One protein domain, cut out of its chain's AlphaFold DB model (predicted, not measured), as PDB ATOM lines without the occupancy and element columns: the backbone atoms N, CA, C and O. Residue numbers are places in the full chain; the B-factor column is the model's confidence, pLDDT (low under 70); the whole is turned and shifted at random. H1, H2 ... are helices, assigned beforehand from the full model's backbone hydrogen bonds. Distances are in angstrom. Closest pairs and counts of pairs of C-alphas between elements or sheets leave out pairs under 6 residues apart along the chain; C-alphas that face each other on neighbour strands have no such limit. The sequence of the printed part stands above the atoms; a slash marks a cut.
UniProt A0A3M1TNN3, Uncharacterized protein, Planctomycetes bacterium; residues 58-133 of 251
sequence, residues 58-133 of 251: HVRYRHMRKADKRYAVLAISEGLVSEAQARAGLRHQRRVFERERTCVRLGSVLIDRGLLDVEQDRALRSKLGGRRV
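What this domain is: This is residues 58 to 133 of the 251 residues of an uncharacterized protein of Planctomycetes bacterium (UniProt A0A3M1TNN3). A helical hairpin of two long helices, H1 and H2, lies side by side, and two short helices cover one side of it toward the end where H1 links to H2: H3 packs across H2, and H4 packs crosswise on the last part of H1. The stretch 101 to 105 folds back from the far end of H2 to H3. The printed part has 76 residues with four named helices, in the order H1, H2, H3, H4, and no named strand; the class is all helix. It is compact, with a radius of gyration of the C-alphas of 11.8 A, and spans 31 by 28 by 18 A.

Where its parts are: H1, residues 58 to 77, begins with C-alpha 58 at (-6.538, -27.248, 23.484) and is 28.7 A long from first to last C-alpha. H2, residues 83 to 100, is 25.7 A long and ends with C-alpha 100 at (-15.482, -30.199, 30.631). H3, residues 106 to 111, measures 8.7 A. H4, residues 118 to 127, measures 14.4 A and ends with C-alpha 127 at (1.299, -51.339, 17.146).

How they stand to each other: H1 is the hub, touching three helices. H1 and H2 form a helical hairpin and touch at a shallow tilt of 14 degrees, opposite ways; their closest C-alphas, of Ala 72 and Ala 86, are 5.8 A apart. H1 and H3 only just touch, with 3 pairs of C-alphas within 8 A, through residues 68 to 72 of H1 alone. H4 touches H1 at residues 71 to 75 alone, about perpendicular at 82 degrees, with the closest C-alphas, of Ala 75 and Leu 124, 6.9 A apart. H2 touches H3 with residues 86 to 93 alone, only just about perpendicular at 71 degrees; the closest C-alphas are those of Gly 89 and Val 109, 6.1 A apart. H3 and H4 are close but not clearly touching, and H2 and H4 are apart. In H2, H3 and H4 every O i to N i+4 pair is within hydrogen-bond range; in H1, 15 of 16 are.

The domain as a whole: The two C-alphas farthest apart, of Glu 78 and Arg 99, are 31.6 A from each other. The printed part has no cut and no long link. Mean pLDDT of the printed part is 94.7, and residues 130 to 133 are under 70.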
ATOM      1  N   HIS A  58      -6.106 -27.096  24.878       97.00
ATOM      2  CA  HIS A  58      -6.538 -27.248  23.484       97.00
ATOM      3  C   HIS A  58      -5.473 -27.883  22.583       97.00
ATOM      4  O   HIS A  58      -5.804 -28.773  21.798       97.00
ATOM      5  N   VAL A  59      -4.207 -27.473  22.704       97.12
ATOM      6  CA  VAL A  59      -3.087 -28.078  21.959       97.12
ATOM      7  C   VAL A  59      -2.986 -29.568  22.291       97.12
ATOM      8  O   VAL A  59      -2.947 -30.411  21.392       97.12
ATOM      9  N   ARG A  60      -3.033 -29.917  23.584       96.50
ATOM     10  CA  ARG A  60      -3.014 -31.310  24.048       96.50
ATOM     11  C   ARG A  60      -4.166 -32.115  23.454       96.50
ATOM     12  O   ARG A  60      -3.929 -33.199  22.923       96.50
ATOM     13  N   TYR A  61      -5.385 -31.580  23.491       97.19
ATOM     14  CA  TYR A  61      -6.546 -32.235  22.896       97.19
ATOM     15  C   TYR A  61      -6.385 -32.438  21.385       97.19
ATOM     16  O   TYR A  61      -6.654 -33.531  20.897       97.19
ATOM     17  N   ARG A  62      -5.892 -31.443  20.635       96.19
ATOM     18  CA  ARG A  62      -5.696 -31.555  19.177       96.19
ATOM     19  C   ARG A  62      -4.685 -32.647  18.818       96.19
ATOM     20  O   ARG A  62      -4.954 -33.463  17.933       96.19
ATOM     21  N   HIS A  63      -3.563 -32.708  19.533       95.06
ATOM     22  CA  HIS A  63      -2.566 -33.768  19.369       95.06
ATOM     23  C   HIS A  63      -3.127 -35.153  19.718       95.06
ATOM     24  O   HIS A  63      -2.996 -36.083  18.920       95.06
ATOM     25  N   MET A  64      -3.793 -35.280  20.871       96.12
ATOM     26  CA  MET A  64      -4.441 -36.524  21.296       96.12
ATOM     27  C   MET A  64      -5.473 -36.977  20.263       96.12
ATOM     28  O   MET A  64      -5.428 -38.109  19.799       96.12
ATOM     29  N   ARG A  65      -6.340 -36.068  19.815       96.62
ATOM     30  CA  ARG A  65      -7.381 -36.336  18.825       96.62
ATOM     31  C   ARG A  65      -6.810 -36.830  17.502       96.62
ATOM     32  O   ARG A  65      -7.380 -37.724  16.883       96.62
ATOM     33  N   LYS A  66      -5.685 -36.266  17.056       95.94
ATOM     34  CA  LYS A  66      -4.989 -36.734  15.853       95.94
ATOM     35  C   LYS A  66      -4.428 -38.148  16.033       95.94
ATOM     36  O   LYS A  66      -4.496 -38.944  15.099       95.94
ATOM     37  N   ALA A  67      -3.878 -38.465  17.205       95.44
ATOM     38  CA  ALA A  67      -3.428 -39.819  17.514       95.44
ATOM     39  C   ALA A  67      -4.606 -40.804  17.547       95.44
ATOM     40  O   ALA A  67      -4.536 -41.849  16.910       95.44
ATOM     41  N   ASP A  68      -5.707 -40.418  18.185       97.69
ATOM     42  CA  ASP A  68      -6.885 -41.264  18.353       97.69
ATOM     43  C   ASP A  68      -7.634 -41.512  17.031       97.69
ATOM     44  O   ASP A  68      -8.238 -42.563  16.860       97.69
ATOM     45  N   LYS A  69      -7.536 -40.611  16.041       97.88
ATOM     46  CA  LYS A  69      -7.995 -40.897  14.669       97.88
ATOM     47  C   LYS A  69      -7.214 -42.047  14.022       97.88
ATOM     48  O   LYS A  69      -7.817 -42.896  13.383       97.88
ATOM     49  N   ARG A  70      -5.887 -42.092  14.195       97.31
ATOM     50  CA  ARG A  70      -5.063 -43.209  13.688       97.31
ATOM     51  C   ARG A  70      -5.355 -44.500  14.445       97.31
ATOM     52  O   ARG A  70      -5.440 -45.553  13.833       97.31
ATOM     53  N   TYR A  71      -5.562 -44.388  15.757       97.50
ATOM     54  CA  TYR A  71      -6.018 -45.496  16.590       97.50
ATOM     55  C   TYR A  71      -7.351 -46.067  16.099       97.50
ATOM     56  O   TYR A  71      -7.461 -47.274  15.951       97.50
ATOM     57  N   ALA A  72      -8.332 -45.213  15.793       98.12
ATOM     58  CA  ALA A  72      -9.626 -45.643  15.269       98.12
ATOM     59  C   ALA A  72      -9.487 -46.431  13.960       98.12
ATOM     60  O   ALA A  72     -10.066 -47.502  13.841       98.12
ATOM     61  N   VAL A  73      -8.690 -45.927  13.008       98.00
ATOM     62  CA  VAL A  73      -8.439 -46.618  11.732       98.00
ATOM     63  C   VAL A  73      -7.827 -47.999  11.967       98.00
ATOM     64  O   VAL A  73      -8.299 -48.967  11.383       98.00
ATOM     65  N   LEU A  74      -6.836 -48.100  12.860       97.50
ATOM     66  CA  LEU A  74      -6.204 -49.378  13.190       97.50
ATOM     67  C   LEU A  74      -7.182 -50.349  13.873       97.50
ATOM     68  O   LEU A  74      -7.235 -51.521  13.526       97.50
ATOM     69  N   ALA A  75      -7.983 -49.871  14.825       98.06
ATOM     70  CA  ALA A  75      -8.959 -50.708  15.521       98.06
ATOM     71  C   ALA A  75     -10.038 -51.259  14.568       98.06
ATOM     72  O   ALA A  75     -10.464 -52.400  14.726       98.06
ATOM     73  N   ILE A  76     -10.435 -50.469  13.560       98.25
ATOM     74  CA  ILE A  76     -11.357 -50.899  12.499       98.25
ATOM     75  C   ILE A  76     -10.692 -51.934  11.587       98.25
ATOM     76  O   ILE A  76     -11.299 -52.960  11.298       98.25
ATOM     77  N   SER A  77      -9.447 -51.702  11.148       97.12
ATOM     78  CA  SER A  77      -8.754 -52.640  10.248       97.12
ATOM     79  C   SER A  77      -8.487 -54.004  10.881       97.12
ATOM     80  O   SER A  77      -8.397 -54.999  10.177       97.12
ATOM     81  N   GLU A  78      -8.367 -54.052  12.208       97.62
ATOM     82  CA  GLU A  78      -8.174 -55.285  12.978       97.62
ATOM     83  C   GLU A  78      -9.507 -55.976  13.329       97.62
ATOM     84  O   GLU A  78      -9.509 -56.990  14.020       97.62
ATOM     85  N   GLY A  79     -10.649 -55.423  12.901       97.81
ATOM     86  CA  GLY A  79     -11.974 -55.991  13.170       97.81
ATOM     87  C   GLY A  79     -12.416 -55.919  14.636       97.81
ATOM     88  O   GLY A  79     -13.389 -56.565  15.007       97.81
ATOM     89  N   LEU A  80     -11.723 -55.138  15.473       98.31
ATOM     90  CA  LEU A  80     -12.012 -55.037  16.908       98.31
ATOM     91  C   LEU A  80     -13.223 -54.146  17.194       98.31
ATOM     92  O   LEU A  80     -13.936 -54.360  18.166       98.31
ATOM     93  N   VAL A  81     -13.446 -53.132  16.357       98.44
ATOM     94  CA  VAL A  81     -14.600 -52.230  16.452       98.44
ATOM     95  C   VAL A  81     -15.121 -51.882  15.066       98.44
ATOM     96  O   VAL A  81     -14.358 -51.764  14.108       98.44
ATOM     97  N   SER A  82     -16.425 -51.639  14.957       98.44
ATOM     98  CA  SER A  82     -17.020 -51.133  13.721       98.44
ATOM     99  C   SER A  82     -16.726 -49.643  13.514       98.44
ATOM    100  O   SER A  82     -16.487 -48.880  14.459       98.44
ATOM    101  N   GLU A  83     -16.814 -49.182  12.264       98.25
ATOM    102  CA  GLU A  83     -16.655 -47.760  11.938       98.25
ATOM    103  C   GLU A  83     -17.665 -46.880  12.697       98.25
ATOM    104  O   GLU A  83     -17.319 -45.815  13.221       98.25
ATOM    105  N   ALA A  84     -18.909 -47.351  12.827       98.12
ATOM    106  CA  ALA A  84     -19.961 -46.653  13.557       98.12
ATOM    107  C   ALA A  84     -19.609 -46.477  15.046       98.12
ATOM    108  O   ALA A  84     -19.769 -45.377  15.592       98.12
ATOM    109  N   GLN A  85     -19.081 -47.527  15.684       98.50
ATOM    110  CA  GLN A  85     -18.627 -47.505  17.077       98.50
ATOM    111  C   GLN A  85     -17.451 -46.542  17.268       98.50
ATOM    112  O   GLN A  85     -17.501 -45.666  18.141       98.50
ATOM    113  N   ALA A  86     -16.434 -46.621  16.406       98.38
ATOM    114  CA  ALA A  86     -15.282 -45.726  16.449       98.38
ATOM    115  C   ALA A  86     -15.695 -44.254  16.262       98.38
ATOM    116  O   ALA A  86     -15.286 -43.376  17.031       98.38
ATOM    117  N   ARG A  87     -16.578 -43.967  15.295       98.38
ATOM    118  CA  ARG A  87     -17.116 -42.617  15.060       98.38
ATOM    119  C   ARG A  87     -17.935 -42.124  16.255       98.38
ATOM    120  O   ARG A  87     -17.825 -40.952  16.624       98.38
ATOM    121  N   ALA A  88     -18.724 -42.992  16.889       98.19
ATOM    122  CA  ALA A  88     -19.475 -42.659  18.100       98.19
ATOM    123  C   ALA A  88     -18.553 -42.333  19.287       98.19
ATOM    124  O   ALA A  88     -18.782 -41.324  19.962       98.19
ATOM    125  N   GLY A  89     -17.488 -43.111  19.500       98.19
ATOM    126  CA  GLY A  89     -16.470 -42.837  20.520       98.19
ATOM    127  C   GLY A  89     -15.749 -41.511  20.268       98.19
ATOM    128  O   GLY A  89     -15.650 -40.662  21.157       98.19
ATOM    129  N   LEU A  90     -15.359 -41.247  19.017       98.25
ATOM    130  CA  LEU A  90     -14.779 -39.965  18.623       98.25
ATOM    131  C   LEU A  90     -15.762 -38.798  18.861       98.25
ATOM    132  O   LEU A  90     -15.355 -37.740  19.349       98.25
ATOM    133  N   ARG A  91     -17.054 -38.930  18.550       98.38
ATOM    134  CA  ARG A  91     -18.043 -37.881  18.873       98.38
ATOM    135  C   ARG A  91     -18.154 -37.652  20.380       98.38
ATOM    136  O   ARG A  91     -18.192 -36.501  20.808       98.38
ATOM    137  N   HIS A  92     -18.147 -38.720  21.175       97.94
ATOM    138  CA  HIS A  92     -18.199 -38.629  22.631       97.94
ATOM    139  C   HIS A  92     -17.004 -37.856  23.206       97.94
ATOM    140  O   HIS A  92     -17.216 -36.886  23.928       97.94
ATOM    141  N   GLN A  93     -15.770 -38.169  22.792       97.81
ATOM    142  CA  GLN A  93     -14.581 -37.405  23.205       97.81
ATOM    143  C   GLN A  93     -14.698 -35.903  22.918       97.81
ATOM    144  O   GLN A  93     -14.288 -35.083  23.738       97.81
ATOM    145  N   ARG A  94     -15.237 -35.539  21.743       98.00
ATOM    146  CA  ARG A  94     -15.437 -34.133  21.366       98.00
ATOM    147  C   ARG A  94     -16.405 -33.452  22.326       98.00
ATOM    148  O   ARG A  94     -16.066 -32.393  22.844       98.00
ATOM    149  N   ARG A  95     -17.551 -34.083  22.598       98.06
ATOM    150  CA  ARG A  95     -18.566 -33.563  23.528       98.06
ATOM    151  C   ARG A  95     -18.000 -33.379  24.938       98.06
ATOM    152  O   ARG A  95     -18.176 -32.316  25.525       98.06
ATOM    153  N   VAL A  96     -17.272 -34.375  25.449       97.06
ATOM    154  CA  VAL A  96     -16.622 -34.308  26.769       97.06
ATOM    155  C   VAL A  96     -15.624 -33.149  26.823       97.06
ATOM    156  O   VAL A  96     -15.695 -32.308  27.716       97.06
ATOM    157  N   PHE A  97     -14.760 -33.010  25.814       97.62
ATOM    158  CA  PHE A  97     -13.802 -31.907  25.768       97.62
ATOM    159  C   PHE A  97     -14.466 -30.526  25.632       97.62
ATOM    160  O   PHE A  97     -13.978 -29.534  26.180       97.62
ATOM    161  N   GLU A  98     -15.561 -30.422  24.881       96.38
ATOM    162  CA  GLU A  98     -16.302 -29.170  24.721       96.38
ATOM    163  C   GLU A  98     -16.944 -28.711  26.032       96.38
ATOM    164  O   GLU A  98     -16.826 -27.527  26.358       96.38
ATOM    165  N   ARG A  99     -17.530 -29.645  26.791       97.00
ATOM    166  CA  ARG A  99     -18.209 -29.390  28.069       97.00
ATOM    167  C   ARG A  99     -17.235 -29.177  29.227       97.00
ATOM    168  O   ARG A  99     -17.328 -28.185  29.937       97.00
ATOM    169  N   GLU A 100     -16.289 -30.093  29.404       96.88
ATOM    170  CA  GLU A 100     -15.482 -30.199  30.631       96.88
ATOM    171  C   GLU A 100     -14.032 -29.752  30.443       96.88
ATOM    172  O   GLU A 100     -13.301 -29.574  31.416       96.88
ATOM    173  N   ARG A 101     -13.578 -29.574  29.194       95.00
ATOM    174  CA  ARG A 101     -12.159 -29.330  28.855       95.00
ATOM    175  C   ARG A 101     -11.222 -30.458  29.309       95.00
ATOM    176  O   ARG A 101     -10.006 -30.267  29.387       95.00
ATOM    177  N   THR A 102     -11.767 -31.651  29.536       95.75
ATOM    178  CA  THR A 102     -11.038 -32.875  29.876       95.75
ATOM    179  C   THR A 102     -10.659 -33.640  28.606       95.75
ATOM    180  O   THR A 102     -11.367 -33.644  27.601       95.75
ATOM    181  N   CYS A 103      -9.465 -34.236  28.605       96.00
ATOM    182  CA  CYS A 103      -8.952 -35.010  27.476       96.00
ATOM    183  C   CYS A 103      -9.109 -36.498  27.796       96.00
ATOM    184  O   CYS A 103      -8.324 -37.026  28.575       96.00
ATOM    185  N   VAL A 104     -10.095 -37.159  27.192       96.88
ATOM    186  CA  VAL A 104     -10.316 -38.605  27.351       96.88
ATOM    187  C   VAL A 104      -9.819 -39.327  26.104       96.88
ATOM    188  O   VAL A 104     -10.071 -38.851  25.000       96.88
ATOM    189  N   ARG A 105      -9.115 -40.453  26.260       97.81
ATOM    190  CA  ARG A 105      -8.587 -41.287  25.162       97.81
ATOM    191  C   ARG A 105      -9.668 -42.164  24.535       97.81
ATOM    192  O   ARG A 105     -10.566 -42.615  25.234       97.81
ATOM    193  N   LEU A 106      -9.550 -42.448  23.237       98.19
ATOM    194  CA  LEU A 106     -10.577 -43.216  22.526       98.19
ATOM    195  C   LEU A 106     -10.637 -44.659  23.031       98.19
ATOM    196  O   LEU A 106     -11.734 -45.156  23.244       98.19
ATOM    197  N   GLY A 107      -9.485 -45.289  23.281       97.81
ATOM    198  CA  GLY A 107      -9.420 -46.634  23.860       97.81
ATOM    199  C   GLY A 107     -10.186 -46.739  25.181       97.81
ATOM    200  O   GLY A 107     -11.034 -47.610  25.308       97.81
ATOM    201  N   SER A 108     -10.003 -45.782  26.102       97.88
ATOM    202  CA  SER A 108     -10.766 -45.726  27.362       97.88
ATOM    203  C   SER A 108     -12.275 -45.620  27.114       97.88
ATOM    204  O   SER A 108     -13.036 -46.396  27.668       97.88
ATOM    205  N   VAL A 109     -12.705 -44.746  26.195       98.06
ATOM    206  CA  VAL A 109     -14.133 -44.604  25.840       98.06
ATOM    207  C   VAL A 109     -14.728 -45.900  25.275       98.06
ATOM    208  O   VAL A 109     -15.923 -46.136  25.431       98.06
ATOM    209  N   LEU A 110     -13.937 -46.708  24.566       98.31
ATOM    210  CA  LEU A 110     -14.390 -47.986  24.011       98.31
ATOM    211  C   LEU A 110     -14.435 -49.084  25.084       98.31
ATOM    212  O   LEU A 110     -15.405 -49.840  25.106       98.31
ATOM    213  N   ILE A 111     -13.456 -49.117  25.996       98.31
ATOM    214  CA  ILE A 111     -13.424 -50.031  27.150       98.31
ATOM    215  C   ILE A 111     -14.602 -49.769  28.090       98.31
ATOM    216  O   ILE A 111     -15.340 -50.695  28.409       98.31
ATOM    217  N   ASP A 112     -14.858 -48.506  28.443       97.81
ATOM    218  CA  ASP A 112     -15.970 -48.118  29.327       97.81
ATOM    219  C   ASP A 112     -17.346 -48.527  28.763       97.81
ATOM    220  O   ASP A 112     -18.339 -48.589  29.483       97.81
ATOM    221  N   ARG A 113     -17.421 -48.794  27.453       97.94
ATOM    222  CA  ARG A 113     -18.631 -49.243  26.750       97.94
ATOM    223  C   ARG A 113     -18.669 -50.750  26.491       97.94
ATOM    224  O   ARG A 113     -19.588 -51.199  25.812       97.94
ATOM    225  N   GLY A 114     -17.671 -51.502  26.949       97.94
ATOM    226  CA  GLY A 114     -17.541 -52.936  26.683       97.94
ATOM    227  C   GLY A 114     -17.304 -53.278  25.207       97.94
ATOM    228  O   GLY A 114     -17.587 -54.392  24.787       97.94
ATOM    229  N   LEU A 115     -16.832 -52.321  24.400       98.31
ATOM    230  CA  LEU A 115     -16.569 -52.528  22.967       98.31
ATOM    231  C   LEU A 115     -15.153 -53.027  22.690       98.31
ATOM    232  O   LEU A 115     -14.853 -53.441  21.576       98.31
ATOM    233  N   LEU A 116     -14.268 -52.891  23.668       98.12
ATOM    234  CA  LEU A 116     -12.866 -53.235  23.552       98.12
ATOM    235  C   LEU A 116     -12.368 -53.680  24.924       98.12
ATOM    236  O   LEU A 116     -12.734 -53.074  25.928       98.12
ATOM    237  N   ASP A 117     -11.522 -54.698  24.962       98.31
ATOM    238  CA  ASP A 117     -10.851 -55.120  26.188       98.31
ATOM    239  C   ASP A 117      -9.533 -54.348  26.415       98.31
ATOM    240  O   ASP A 117      -8.938 -53.777  25.493       98.31
ATOM    241  N   VAL A 118      -9.049 -54.331  27.656       97.56
ATOM    242  CA  VAL A 118      -7.799 -53.673  28.062       97.56
ATOM    243  C   VAL A 118      -6.599 -54.248  27.308       97.56
ATOM    244  O   VAL A 118      -5.739 -53.484  26.856       97.56
ATOM    245  N   GLU A 119      -6.544 -55.568  27.108       97.56
ATOM    246  CA  GLU A 119      -5.445 -56.201  26.368       97.56
ATOM    247  C   GLU A 119      -5.475 -55.839  24.876       97.56
ATOM    248  O   GLU A 119      -4.430 -55.595  24.264       97.56
ATOM    249  N   GLN A 120      -6.670 -55.675  24.300       97.81
ATOM    250  CA  GLN A 120      -6.837 -55.188  22.930       97.81
ATOM    251  C   GLN A 120      -6.373 -53.724  22.784       97.81
ATOM    252  O   GLN A 120      -5.651 -53.408  21.834       97.81
ATOM    253  N   ASP A 121      -6.696 -52.829  23.734       97.38
ATOM    254  CA  ASP A 121      -6.179 -51.439  23.740       97.38
ATOM    255  C   ASP A 121      -4.652 -51.431  23.839       97.38
ATOM    256  O   ASP A 121      -3.968 -50.701  23.111       97.38
ATOM    257  N   ARG A 122      -4.094 -52.287  24.700       95.88
ATOM    258  CA  ARG A 122      -2.647 -52.428  24.874       95.88
ATOM    259  C   ARG A 122      -1.960 -52.907  23.597       95.88
ATOM    260  O   ARG A 122      -0.926 -52.340  23.217       95.88
ATOM    261  N   ALA A 123      -2.531 -53.898  22.915       96.31
ATOM    262  CA  ALA A 123      -2.032 -54.404  21.641       96.31
ATOM    263  C   ALA A 123      -2.055 -53.311  20.558       96.31
ATOM    264  O   ALA A 123      -1.031 -53.046  19.918       96.31
ATOM    265  N   LEU A 124      -3.175 -52.592  20.416       96.44
ATOM    266  CA  LEU A 124      -3.317 -51.483  19.462       96.44
ATOM    267  C   LEU A 124      -2.311 -50.352  19.720       96.44
ATOM    268  O   LEU A 124      -1.693 -49.825  18.791       96.44
ATOM    269  N   ARG A 125      -2.093 -49.981  20.986       94.88
ATOM    270  CA  ARG A 125      -1.112 -48.943  21.354       94.88
ATOM    271  C   ARG A 125       0.322 -49.359  21.072       94.88
ATOM    272  O   ARG A 125       1.123 -48.512  20.672       94.88
ATOM    273  N   SER A 126       0.634 -50.636  21.270       94.25
ATOM    274  CA  SER A 126       1.952 -51.190  20.957       94.25
ATOM    275  C   SER A 126       2.224 -51.104  19.452       94.25
ATOM    276  O   SER A 126       3.277 -50.605  19.052       94.25
ATOM    277  N   LYS A 127       1.230 -51.446  18.617       95.12
ATOM    278  CA  LYS A 127       1.299 -51.339  17.146       95.12
ATOM    279  C   LYS A 127       1.473 -49.902  16.636       95.12
ATOM    280  O   LYS A 127       2.178 -49.682  15.658       95.12
ATOM    281  N   LEU A 128       0.907 -48.895  17.307       92.38
ATOM    282  CA  LEU A 128       1.048 -47.478  16.916       92.38
ATOM    283  C   LEU A 128       2.435 -46.865  17.205       92.38
ATOM    284  O   LEU A 128       2.600 -45.644  17.114       92.38
ATOM    285  N   GLY A 129       3.430 -47.688  17.545       84.75
ATOM    286  CA  GLY A 129       4.792 -47.242  17.818       84.75
ATOM    287  C   GLY A 129       4.905 -46.567  19.177       84.75
ATOM    288  O   GLY A 129       5.560 -45.531  19.309       84.75
ATOM    289  N   GLY A 130       4.229 -47.122  20.186       61.00
ATOM    290  CA  GLY A 130       4.314 -46.638  21.553       61.00
ATOM    291  C   GLY A 130       5.764 -46.587  22.041       61.00
ATOM    292  O   GLY A 130       6.261 -47.550  22.617       61.00
ATOM    293  N   ARG A 131       6.409 -45.413  21.950       52.62
ATOM    294  CA  ARG A 131       7.259 -44.960  23.057       52.62
ATOM    295  C   ARG A 131       6.364 -45.076  24.282       52.62
ATOM    296  O   ARG A 131       5.393 -44.321  24.375       52.62
ATOM    297  N   ARG A 132       6.615 -46.083  25.128       47.97
ATOM    298  CA  ARG A 132       5.889 -46.312  26.382       47.97
ATOM    299  C   ARG A 132       5.712 -44.954  27.056       47.97
ATOM    300  O   ARG A 132       6.693 -44.348  27.469       47.97
ATOM    301  N   VAL A 133       4.484 -44.441  27.100       47.72
ATOM    302  CA  VAL A 133       4.183 -43.332  28.002       47.72
ATOM    303  C   VAL A 133       4.171 -43.997  29.373       47.72
ATOM    304  O   VAL A 133       3.354 -44.903  29.552       47.72
TER     305      VAL A 133